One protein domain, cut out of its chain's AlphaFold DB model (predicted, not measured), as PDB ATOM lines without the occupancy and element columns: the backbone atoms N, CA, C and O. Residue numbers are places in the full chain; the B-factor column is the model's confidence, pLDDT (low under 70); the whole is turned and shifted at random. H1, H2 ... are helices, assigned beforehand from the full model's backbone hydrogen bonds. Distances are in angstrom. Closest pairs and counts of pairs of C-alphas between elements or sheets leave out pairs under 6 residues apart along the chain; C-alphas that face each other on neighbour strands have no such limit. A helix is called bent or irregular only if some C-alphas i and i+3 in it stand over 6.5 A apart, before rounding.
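AT A GLANCE: This is residues 5 to 72 of the 74 residues of an uncharacterized protein of Streptomyces sp. TSRI0281 (UniProt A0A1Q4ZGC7). A single helix, H1, sticks out as a long free arm from a small compact head, in which two helices, H2 and H3, run the same way at a slant and are joined by a long loop, residues 38 to 55. The arm makes much of the length: residues 5 to 24 stand free, and the head of 48 residues without them spans 30 by 21 by 17 A. The printed part has 68 residues with three named helices in the order H1, H2, H3 and no named strand; its class is all helix, with 43 residues in the helices. The whole is extended, with a radius of gyration of the C-alphas of 17.6 A and spans of 62 by 20 by 18 A.

IN THESE COORDINATES: Start with the longest helix, H1, residues 5 to 21: find C-alpha 5 at (504.235, 327.766, 386.006), and from there the helix runs 25.8 A to C-alpha 21. Next look for H2, residues 27 to 37, which begins at C-alpha 27, at (476.460, 310.962, 364.593), and is 15.4 A long. H3, residues 56 to 70, is 21.0 A long and ends at C-alpha 70, at (473.245, 304.488, 341.505). None of the three helices is bent or irregular.

HOW THE PARTS SIT: Begin again at H1, which touches no helix and is apart from both H2 and H3. Go on through the tight link of 5 residues to H2. H2 and H3 are close but not clearly touching, with 2 pairs of C-alphas within 8 A; look at Glu 35 and Leu 62, whose C-alphas are the closest of the two helices, 6.6 A apart. Their lines stand at a steep tilt of 45 degrees, and they run the same way, with centres 11.9 A apart. Along the backbone, each O i to N i+4 pair inside H2 and H3 is within hydrogen-bond range, while in H1 this holds for 11 of 13 pairs.

THE WHOLE: The two farthest C-alphas are those of Thr 5 and Glu 71, 62.5 A apart. Without residues 5 to 24, the body has a radius of gyration of 10.0 A, 1.04 times that of a compact globule of as many residues. The printed part has no cut. The link from H2 to H3 is long, with 18 residues, and its C-alphas lie 4 to 19 A from the mean of all C-alphas. Check the B-factor column for the model's confidence: the mean pLDDT of the printed part is 81.1, but residues 5 to 25 are under 70, and H1 has a mean of 56 beside 90 for H2 and 94 for H3.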
ATOM      1  N   THR A   5     505.703 327.833 385.994       52.97
ATOM      2  CA  THR A   5     504.235 327.766 386.006       52.97
ATOM      3  C   THR A   5     503.589 328.083 384.657       52.97
ATOM      4  O   THR A   5     502.478 327.635 384.407       52.97
ATOM      5  N   THR A   6     504.267 328.800 383.756       53.22
ATOM      6  CA  THR A   6     503.704 329.195 382.451       53.22
ATOM      7  C   THR A   6     503.748 328.078 381.407       53.22
ATOM      8  O   THR A   6     502.826 327.956 380.608       53.22
ATOM      9  N   ALA A   7     504.768 327.214 381.440       53.66
ATOM     10  CA  ALA A   7     504.895 326.095 380.502       53.66
ATOM     11  C   ALA A   7     503.847 324.991 380.743       53.66
ATOM     12  O   ALA A   7     503.331 324.406 379.795       53.66
ATOM     13  N   ALA A   8     503.488 324.739 382.007       56.41
ATOM     14  CA  ALA A   8     502.495 323.724 382.364       56.41
ATOM     15  C   ALA A   8     501.071 324.107 381.917       56.41
ATOM     16  O   ALA A   8     500.311 323.248 381.479       56.41
ATOM     17  N   ALA A   9     500.726 325.398 381.974       57.34
ATOM     18  CA  ALA A   9     499.412 325.885 381.558       57.34
ATOM     19  C   ALA A   9     499.193 325.751 380.040       57.34
ATOM     20  O   ALA A   9     498.118 325.346 379.612       57.34
ATOM     21  N   ALA A  10     500.215 326.023 379.223       58.59
ATOM     22  CA  ALA A  10     500.116 325.909 377.766       58.59
ATOM     23  C   ALA A  10     499.937 324.453 377.293       58.59
ATOM     24  O   ALA A  10     499.157 324.190 376.378       58.59
ATOM     25  N   LEU A  11     500.610 323.501 377.949       58.03
ATOM     26  CA  LEU A  11     500.467 322.070 377.660       58.03
ATOM     27  C   LEU A  11     499.071 321.543 378.018       58.03
ATOM     28  O   LEU A  11     498.497 320.764 377.260       58.03
ATOM     29  N   ALA A  12     498.505 321.998 379.139       59.06
ATOM     30  CA  ALA A  12     497.154 321.618 379.543       59.06
ATOM     31  C   ALA A  12     496.093 322.108 378.541       59.06
ATOM     32  O   ALA A  12     495.188 321.356 378.188       59.06
ATOM     33  N   VAL A  13     496.235 323.337 378.033       59.00
ATOM     34  CA  VAL A  13     495.320 323.900 377.025       59.00
ATOM     35  C   VAL A  13     495.433 323.156 375.690       59.00
ATOM     36  O   VAL A  13     494.410 322.848 375.088       59.00
ATOM     37  N   ALA A  14     496.642 322.797 375.247       58.53
ATOM     38  CA  ALA A  14     496.827 322.040 374.007       58.53
ATOM     39  C   ALA A  14     496.170 320.645 374.058       58.53
ATOM     40  O   ALA A  14     495.505 320.249 373.104       58.53
ATOM     41  N   LEU A  15     496.292 319.936 375.187       55.75
ATOM     42  CA  LEU A  15     495.655 318.625 375.389       55.75
ATOM     43  C   LEU A  15     494.119 318.713 375.437       55.75
ATOM     44  O   LEU A  15     493.432 317.840 374.905       55.75
ATOM     45  N   LEU A  16     493.574 319.783 376.026       55.25
ATOM     46  CA  LEU A  16     492.131 320.051 376.052       55.25
ATOM     47  C   LEU A  16     491.568 320.327 374.649       55.25
ATOM     48  O   LEU A  16     490.487 319.841 374.320       55.25
ATOM     49  N   VAL A  17     492.305 321.054 373.801       57.84
ATOM     50  CA  VAL A  17     491.880 321.356 372.422       57.84
ATOM     51  C   VAL A  17     491.872 320.093 371.555       57.84
ATOM     52  O   VAL A  17     490.913 319.882 370.816       57.84
ATOM     53  N   THR A  18     492.867 319.207 371.692       53.25
ATOM     54  CA  THR A  18     492.886 317.926 370.959       53.25
ATOM     55  C   THR A  18     491.787 316.961 371.407       53.25
ATOM     56  O   THR A  18     491.257 316.211 370.589       53.25
ATOM     57  N   ALA A  19     491.412 316.989 372.692       52.19
ATOM     58  CA  ALA A  19     490.311 316.180 373.212       52.19
ATOM     59  C   ALA A  19     488.941 316.683 372.723       52.19
ATOM     60  O   ALA A  19     488.068 315.875 372.429       52.19
ATOM     61  N   LEU A  20     488.758 318.000 372.567       49.91
ATOM     62  CA  LEU A  20     487.519 318.579 372.029       49.91
ATOM     63  C   LEU A  20     487.318 318.276 370.538       49.91
ATOM     64  O   LEU A  20     486.194 317.996 370.117       49.91
ATOM     65  N   THR A  21     488.391 318.280 369.742       53.41
ATOM     66  CA  THR A  21     488.317 317.904 368.318       53.41
ATOM     67  C   THR A  21     488.101 316.408 368.108       53.41
ATOM     68  O   THR A  21     487.563 316.016 367.080       53.41
ATOM     69  N   ALA A  22     488.500 315.570 369.067       49.59
ATOM     70  CA  ALA A  22     488.284 314.125 369.011       49.59
ATOM     71  C   ALA A  22     486.874 313.697 369.465       49.59
ATOM     72  O   ALA A  22     486.543 312.523 369.360       49.59
ATOM     73  N   CYS A  23     486.050 314.618 369.988       53.69
ATOM     74  CA  CYS A  23     484.838 314.264 370.732       53.69
ATOM     75  C   CYS A  23     483.543 314.936 370.234       53.69
ATOM     76  O   CYS A  23     482.562 314.944 370.974       53.69
ATOM     77  N   THR A  24     483.510 315.553 369.044       57.22
ATOM     78  CA  THR A  24     482.367 316.418 368.668       57.22
ATOM     79  C   THR A  24     481.822 316.286 367.250       57.22
ATOM     80  O   THR A  24     480.921 317.051 366.915       57.22
ATOM     81  N   GLN A  25     482.258 315.317 366.434       60.06
ATOM     82  CA  GLN A  25     481.442 315.005 365.257       60.06
ATOM     83  C   GLN A  25     480.145 314.366 365.744       60.06
ATOM     84  O   GLN A  25     480.163 313.346 366.436       60.06
ATOM     85  N   SER A  26     479.020 315.010 365.443       77.19
ATOM     86  CA  SER A  26     477.717 314.413 365.713       77.19
ATOM     87  C   SER A  26     477.582 313.125 364.901       77.19
ATOM     88  O   SER A  26     478.202 312.978 363.845       77.19
ATOM     89  N   GLU A  27     476.744 312.191 365.352       78.00
ATOM     90  CA  GLU A  27     476.460 310.962 364.593       78.00
ATOM     91  C   GLU A  27     476.008 311.272 363.152       78.00
ATOM     92  O   GLU A  27     476.303 310.527 362.220       78.00
ATOM     93  N   GLU A  28     475.339 312.410 362.954       83.69
ATOM     94  CA  GLU A  28     474.945 312.921 361.643       83.69
ATOM     95  C   GLU A  28     476.147 313.339 360.785       83.69
ATOM     96  O   GLU A  28     476.193 313.018 359.598       83.69
ATOM     97  N   GLU A  29     477.138 314.011 361.369       84.69
ATOM     98  CA  GLU A  29     478.344 314.457 360.667       84.69
ATOM     99  C   GLU A  29     479.249 313.275 360.285       84.69
ATOM    100  O   GLU A  29     479.783 313.231 359.168       84.69
ATOM    101  N   VAL A  30     479.346 312.276 361.172       87.62
ATOM    102  CA  VAL A  30     480.013 310.992 360.899       87.62
ATOM    103  C   VAL A  30     479.300 310.268 359.756       87.62
ATOM    104  O   VAL A  30     479.939 309.863 358.781       87.62
ATOM    105  N   ARG A  31     477.965 310.168 359.809       89.00
ATOM    106  CA  ARG A  31     477.166 309.515 358.761       89.00
ATOM    107  C   ARG A  31     477.305 310.215 357.410       89.00
ATOM    108  O   ARG A  31     477.587 309.549 356.420       89.00
ATOM    109  N   ALA A  32     477.192 311.541 357.362       91.12
ATOM    110  CA  ALA A  32     477.348 312.313 356.127       91.12
ATOM    111  C   ALA A  32     478.769 312.209 355.545       91.12
ATOM    112  O   ALA A  32     478.977 312.256 354.330       91.12
ATOM    113  N   THR A  33     479.780 312.079 356.403       93.50
ATOM    114  CA  THR A  33     481.165 311.861 355.967       93.50
ATOM    115  C   THR A  33     481.356 310.461 355.395       93.50
ATOM    116  O   THR A  33     481.970 310.333 354.338       93.50
ATOM    117  N   CYS A  34     480.760 309.444 356.018       94.94
ATOM    118  CA  CYS A  34     480.719 308.095 355.470       94.94
ATOM    119  C   CYS A  34     479.983 308.038 354.122       94.94
ATOM    120  O   CYS A  34     480.533 307.515 353.160       94.94
ATOM    121  N   GLU A  35     478.794 308.641 354.012       93.88
ATOM    122  CA  GLU A  35     478.004 308.681 352.770       93.88
ATOM    123  C   GLU A  35     478.796 309.244 351.585       93.88
ATOM    124  O   GLU A  35     478.749 308.694 350.489       93.88
ATOM    125  N   ARG A  36     479.567 310.316 351.806       94.69
ATOM    126  CA  ARG A  36     480.419 310.926 350.769       94.69
ATOM    127  C   ARG A  36     481.633 310.079 350.391       94.69
ATOM    128  O   ARG A  36     482.219 310.317 349.340       94.69
ATOM    129  N   ALA A  37     482.042 309.163 351.264       96.06
ATOM    130  CA  ALA A  37     483.180 308.282 351.044       96.06
ATOM    131  C   ALA A  37     482.790 306.958 350.369       96.06
ATOM    132  O   ALA A  37     483.688 306.194 350.020       96.06
ATOM    133  N   LEU A  38     481.492 306.680 350.205       96.56
ATOM    134  CA  LEU A  38     481.021 305.494 349.499       96.56
ATOM    135  C   LEU A  38     481.298 305.592 347.998       96.56
ATOM    136  O   LEU A  38     481.098 306.629 347.364       96.56
ATOM    137  N   ASP A  39     481.733 304.469 347.444       95.81
ATOM    138  CA  ASP A  39     482.018 304.276 346.029       95.81
ATOM    139  C   ASP A  39     481.641 302.853 345.578       95.81
ATOM    140  O   ASP A  39     481.167 302.024 346.354       95.81
ATOM    141  N   ASN A  40     481.887 302.536 344.306       94.06
ATOM    142  CA  ASN A  40     481.589 301.220 343.734       94.06
ATOM    143  C   ASN A  40     482.466 300.068 344.270       94.06
ATOM    144  O   ASN A  40     482.239 298.918 343.896       94.06
ATOM    145  N   GLN A  41     483.491 300.353 345.076       95.25
ATOM    146  CA  GLN A  41     484.310 299.344 345.750       95.25
ATOM    147  C   GLN A  41     483.847 299.107 347.190       95.25
ATOM    148  O   GLN A  41     484.293 298.148 347.831       95.25
ATOM    149  N   SER A  42     482.975 299.966 347.711       95.94
ATOM    150  CA  SER A  42     482.519 299.927 349.092       95.94
ATOM    151  C   SER A  42     481.624 298.713 349.324       95.94
ATOM    152  O   SER A  42     480.610 298.514 348.662       95.94
ATOM    153  N   THR A  43     482.010 297.865 350.277       95.31
ATOM    154  CA  THR A  43     481.251 296.661 350.656       95.31
ATOM    155  C   THR A  43     481.273 296.480 352.172       95.31
ATOM    156  O   THR A  43     481.909 297.252 352.892       95.31
ATOM    157  N   LEU A  44     480.611 295.436 352.687       93.12
ATOM    158  CA  LEU A  44     480.657 295.088 354.115       93.12
ATOM    159  C   LEU A  44     482.063 294.736 354.612       93.12
ATOM    160  O   LEU A  44     482.349 294.925 355.790       93.12
ATOM    161  N   ILE A  45     482.925 294.231 353.725       94.19
ATOM    162  CA  ILE A  45     484.300 293.825 354.052       94.19
ATOM    163  C   ILE A  45     485.355 294.813 353.540       94.19
ATOM    164  O   ILE A  45     486.485 294.791 354.015       94.19
ATOM    165  N   ASN A  46     484.991 295.685 352.597       95.31
ATOM    166  CA  ASN A  46     485.817 296.788 352.117       95.31
ATOM    167  C   ASN A  46     485.169 298.107 352.543       95.31
ATOM    168  O   ASN A  46     484.522 298.786 351.745       95.31
ATOM    169  N   ARG A  47     485.266 298.403 353.841       95.75
ATOM    170  CA  ARG A  47     484.669 299.592 354.444       95.75
ATOM    171  C   ARG A  47     485.629 300.786 354.346       95.75
ATOM    172  O   ARG A  47     486.770 300.660 354.790       95.75
ATOM    173  N   PRO A  48     485.184 301.954 353.847       95.44
ATOM    174  CA  PRO A  48     485.985 303.171 353.890       95.44
ATOM    175  C   PRO A  48     486.320 303.576 355.327       95.44
ATOM    176  O   PRO A  48     485.474 303.494 356.216       95.44
ATOM    177  N   LYS A  49     487.520 304.120 355.544       93.94
ATOM    178  CA  LYS A  49     487.958 304.600 356.865       93.94
ATOM    179  C   LYS A  49     486.993 305.619 357.487       93.94
ATOM    180  O   LYS A  49     486.761 305.615 358.687       93.94
ATOM    181  N   ALA A  50     486.386 306.461 356.652       92.69
ATOM    182  CA  ALA A  50     485.369 307.437 357.047       92.69
ATOM    183  C   ALA A  50     484.088 306.815 357.643       92.69
ATOM    184  O   ALA A  50     483.283 307.527 358.234       92.69
ATOM    185  N   CYS A  51     483.890 305.508 357.471       94.88
ATOM    186  CA  CYS A  51     482.740 304.756 357.955       94.88
ATOM    187  C   CYS A  51     483.074 303.861 359.159       94.88
ATOM    188  O   CYS A  51     482.200 303.110 359.586       94.88
ATOM    189  N   GLU A  52     484.308 303.871 359.685       92.94
ATOM    190  CA  GLU A  52     484.723 303.002 360.807       92.94
ATOM    191  C   GLU A  52     483.888 303.240 362.072       92.94
ATOM    192  O   GLU A  52     483.505 302.283 362.738       92.94
ATOM    193  N   ASP A  53     483.523 304.497 362.335       91.00
ATOM    194  CA  ASP A  53     482.713 304.891 363.492       91.00
ATOM    195  C   ASP A  53     481.194 304.780 363.242       91.00
ATOM    196  O   ASP A  53     480.386 305.074 364.124       91.00
ATOM    197  N   VAL A  54     480.771 304.349 362.044       92.12
ATOM    198  CA  VAL A  54     479.353 304.123 361.722       92.12
ATOM    199  C   VAL A  54     478.940 302.709 362.155       92.12
ATOM    200  O   VAL A  54     479.554 301.737 361.708       92.12
ATOM    201  N   PRO A  55     477.862 302.537 362.944       92.81
ATOM    202  CA  PRO A  55     477.374 301.212 363.324       92.81
ATOM    203  C   PRO A  55     477.051 300.330 362.111       92.81
ATOM    204  O   PRO A  55     476.543 300.818 361.103       92.81
ATOM    205  N   ASP A  56     477.265 299.019 362.219       94.25
ATOM    206  CA  ASP A  56     477.096 298.077 361.099       94.25
ATOM    207  C   ASP A  56     475.717 298.132 360.433       94.25
ATOM    208  O   ASP A  56     475.628 298.141 359.206       94.25
ATOM    209  N   GLU A  57     474.641 298.220 361.218       92.88
ATOM    210  CA  GLU A  57     473.282 298.321 360.668       92.88
ATOM    211  C   GLU A  57     473.047 299.648 359.934       92.88
ATOM    212  O   GLU A  57     472.370 299.696 358.903       92.88
ATOM    213  N   SER A  58     473.659 300.730 360.423       93.62
ATOM    214  CA  SER A  58     473.626 302.019 359.730       93.62
ATOM    215  C   SER A  58     474.414 301.936 358.428       93.62
ATOM    216  O   SER A  58     473.903 302.326 357.385       93.62
ATOM    217  N   TYR A  59     475.609 301.342 358.444       95.44
ATOM    218  CA  TYR A  59     476.437 301.183 357.250       95.44
ATOM    219  C   TYR A  59     475.772 300.308 356.176       95.44
ATOM    220  O   TYR A  59     475.803 300.662 355.000       95.44
ATOM    221  N   ARG A  60     475.090 299.219 356.560       96.12
ATOM    222  CA  ARG A  60     474.258 298.423 355.632       96.12
ATOM    223  C   ARG A  60     473.190 299.265 354.947       96.12
ATOM    224  O   ARG A  60     472.977 299.127 353.746       96.12
ATOM    225  N   THR A  61     472.537 300.134 355.711       95.62
ATOM    226  CA  THR A  61     471.519 301.044 355.178       95.62
ATOM    227  C   THR A  61     472.138 302.043 354.202       95.62
ATOM    228  O   THR A  61     471.575 302.277 353.139       95.62
ATOM    229  N   LEU A  62     473.318 302.586 354.516       95.12
ATOM    230  CA  LEU A  62     474.027 303.505 353.625       95.12
ATOM    231  C   LEU A  62     474.443 302.845 352.306       95.12
ATOM    232  O   LEU A  62     474.282 303.463 351.259       95.12
ATOM    233  N   LEU A  63     474.924 301.597 352.342       96.75
ATOM    234  CA  LEU A  63     475.233 300.828 351.130       96.75
ATOM    235  C   LEU A  63     473.987 300.620 350.265       96.75
ATOM    236  O   LEU A  63     474.026 300.886 349.071       96.75
ATOM    237  N   LEU A  64     472.863 300.229 350.874       94.94
ATOM    238  CA  LEU A  64     471.601 300.073 350.150       94.94
ATOM    239  C   LEU A  64     471.155 301.390 349.497       94.94
ATOM    240  O   LEU A  64     470.778 301.404 348.333       94.94
ATOM    241  N   VAL A  65     471.200 302.500 350.237       93.94
ATOM    242  CA  VAL A  65     470.831 303.821 349.703       93.94
ATOM    243  C   VAL A  65     471.772 304.246 348.575       93.94
ATOM    244  O   VAL A  65     471.322 304.842 347.599       93.94
ATOM    245  N   TYR A  66     473.067 303.957 348.697       94.06
ATOM    246  CA  TYR A  66     474.042 304.219 347.643       94.06
ATOM    247  C   TYR A  66     473.715 303.429 346.367       94.06
ATOM    248  O   TYR A  66     473.667 304.024 345.290       94.06
ATOM    249  N   ASP A  67     473.418 302.134 346.495       93.38
ATOM    250  CA  ASP A  67     473.050 301.275 345.365       93.38
ATOM    251  C   ASP A  67     471.765 301.768 344.682       93.38
ATOM    252  O   ASP A  67     471.744 301.953 343.467       93.38
ATOM    253  N   LEU A  68     470.728 302.097 345.460       93.44
ATOM    254  CA  LEU A  68     469.469 302.638 344.931       93.44
ATOM    255  C   LEU A  68     469.682 303.961 344.173       93.44
ATOM    256  O   LEU A  68     469.185 304.130 343.057       93.44
ATOM    257  N   LYS A  69     470.495 304.876 344.717       91.19
ATOM    258  CA  LYS A  69     470.863 306.127 344.032       91.19
ATOM    259  C   LYS A  69     471.638 305.874 342.740       91.19
ATOM    260  O   LYS A  69     471.420 306.587 341.760       91.19
ATOM    261  N   ALA A  70     472.520 304.874 342.714       89.25
ATOM    262  CA  ALA A  70     473.245 304.488 341.505       89.25
ATOM    263  C   ALA A  70     472.305 303.941 340.411       89.25
ATOM    264  O   ALA A  70     472.587 304.103 339.222       89.25
ATOM    265  N   GLU A  71     471.170 303.360 340.803       90.50
ATOM    266  CA  GLU A  71     470.093 302.915 339.910       90.50
ATOM    267  C   GLU A  71     469.095 304.032 339.535       90.50
ATOM    268  O   GLU A  71     468.192 303.807 338.728       90.50
ATOM    269  N   GLY A  72     469.258 305.246 340.076       89.56
ATOM    270  CA  GLY A  72     468.346 306.373 339.848       89.56
ATOM    271  C   GLY A  72     467.026 306.271 340.620       89.56
ATOM    272  O   GLY A  72     466.028 306.858 340.204       89.56
TER     273      GLY A  72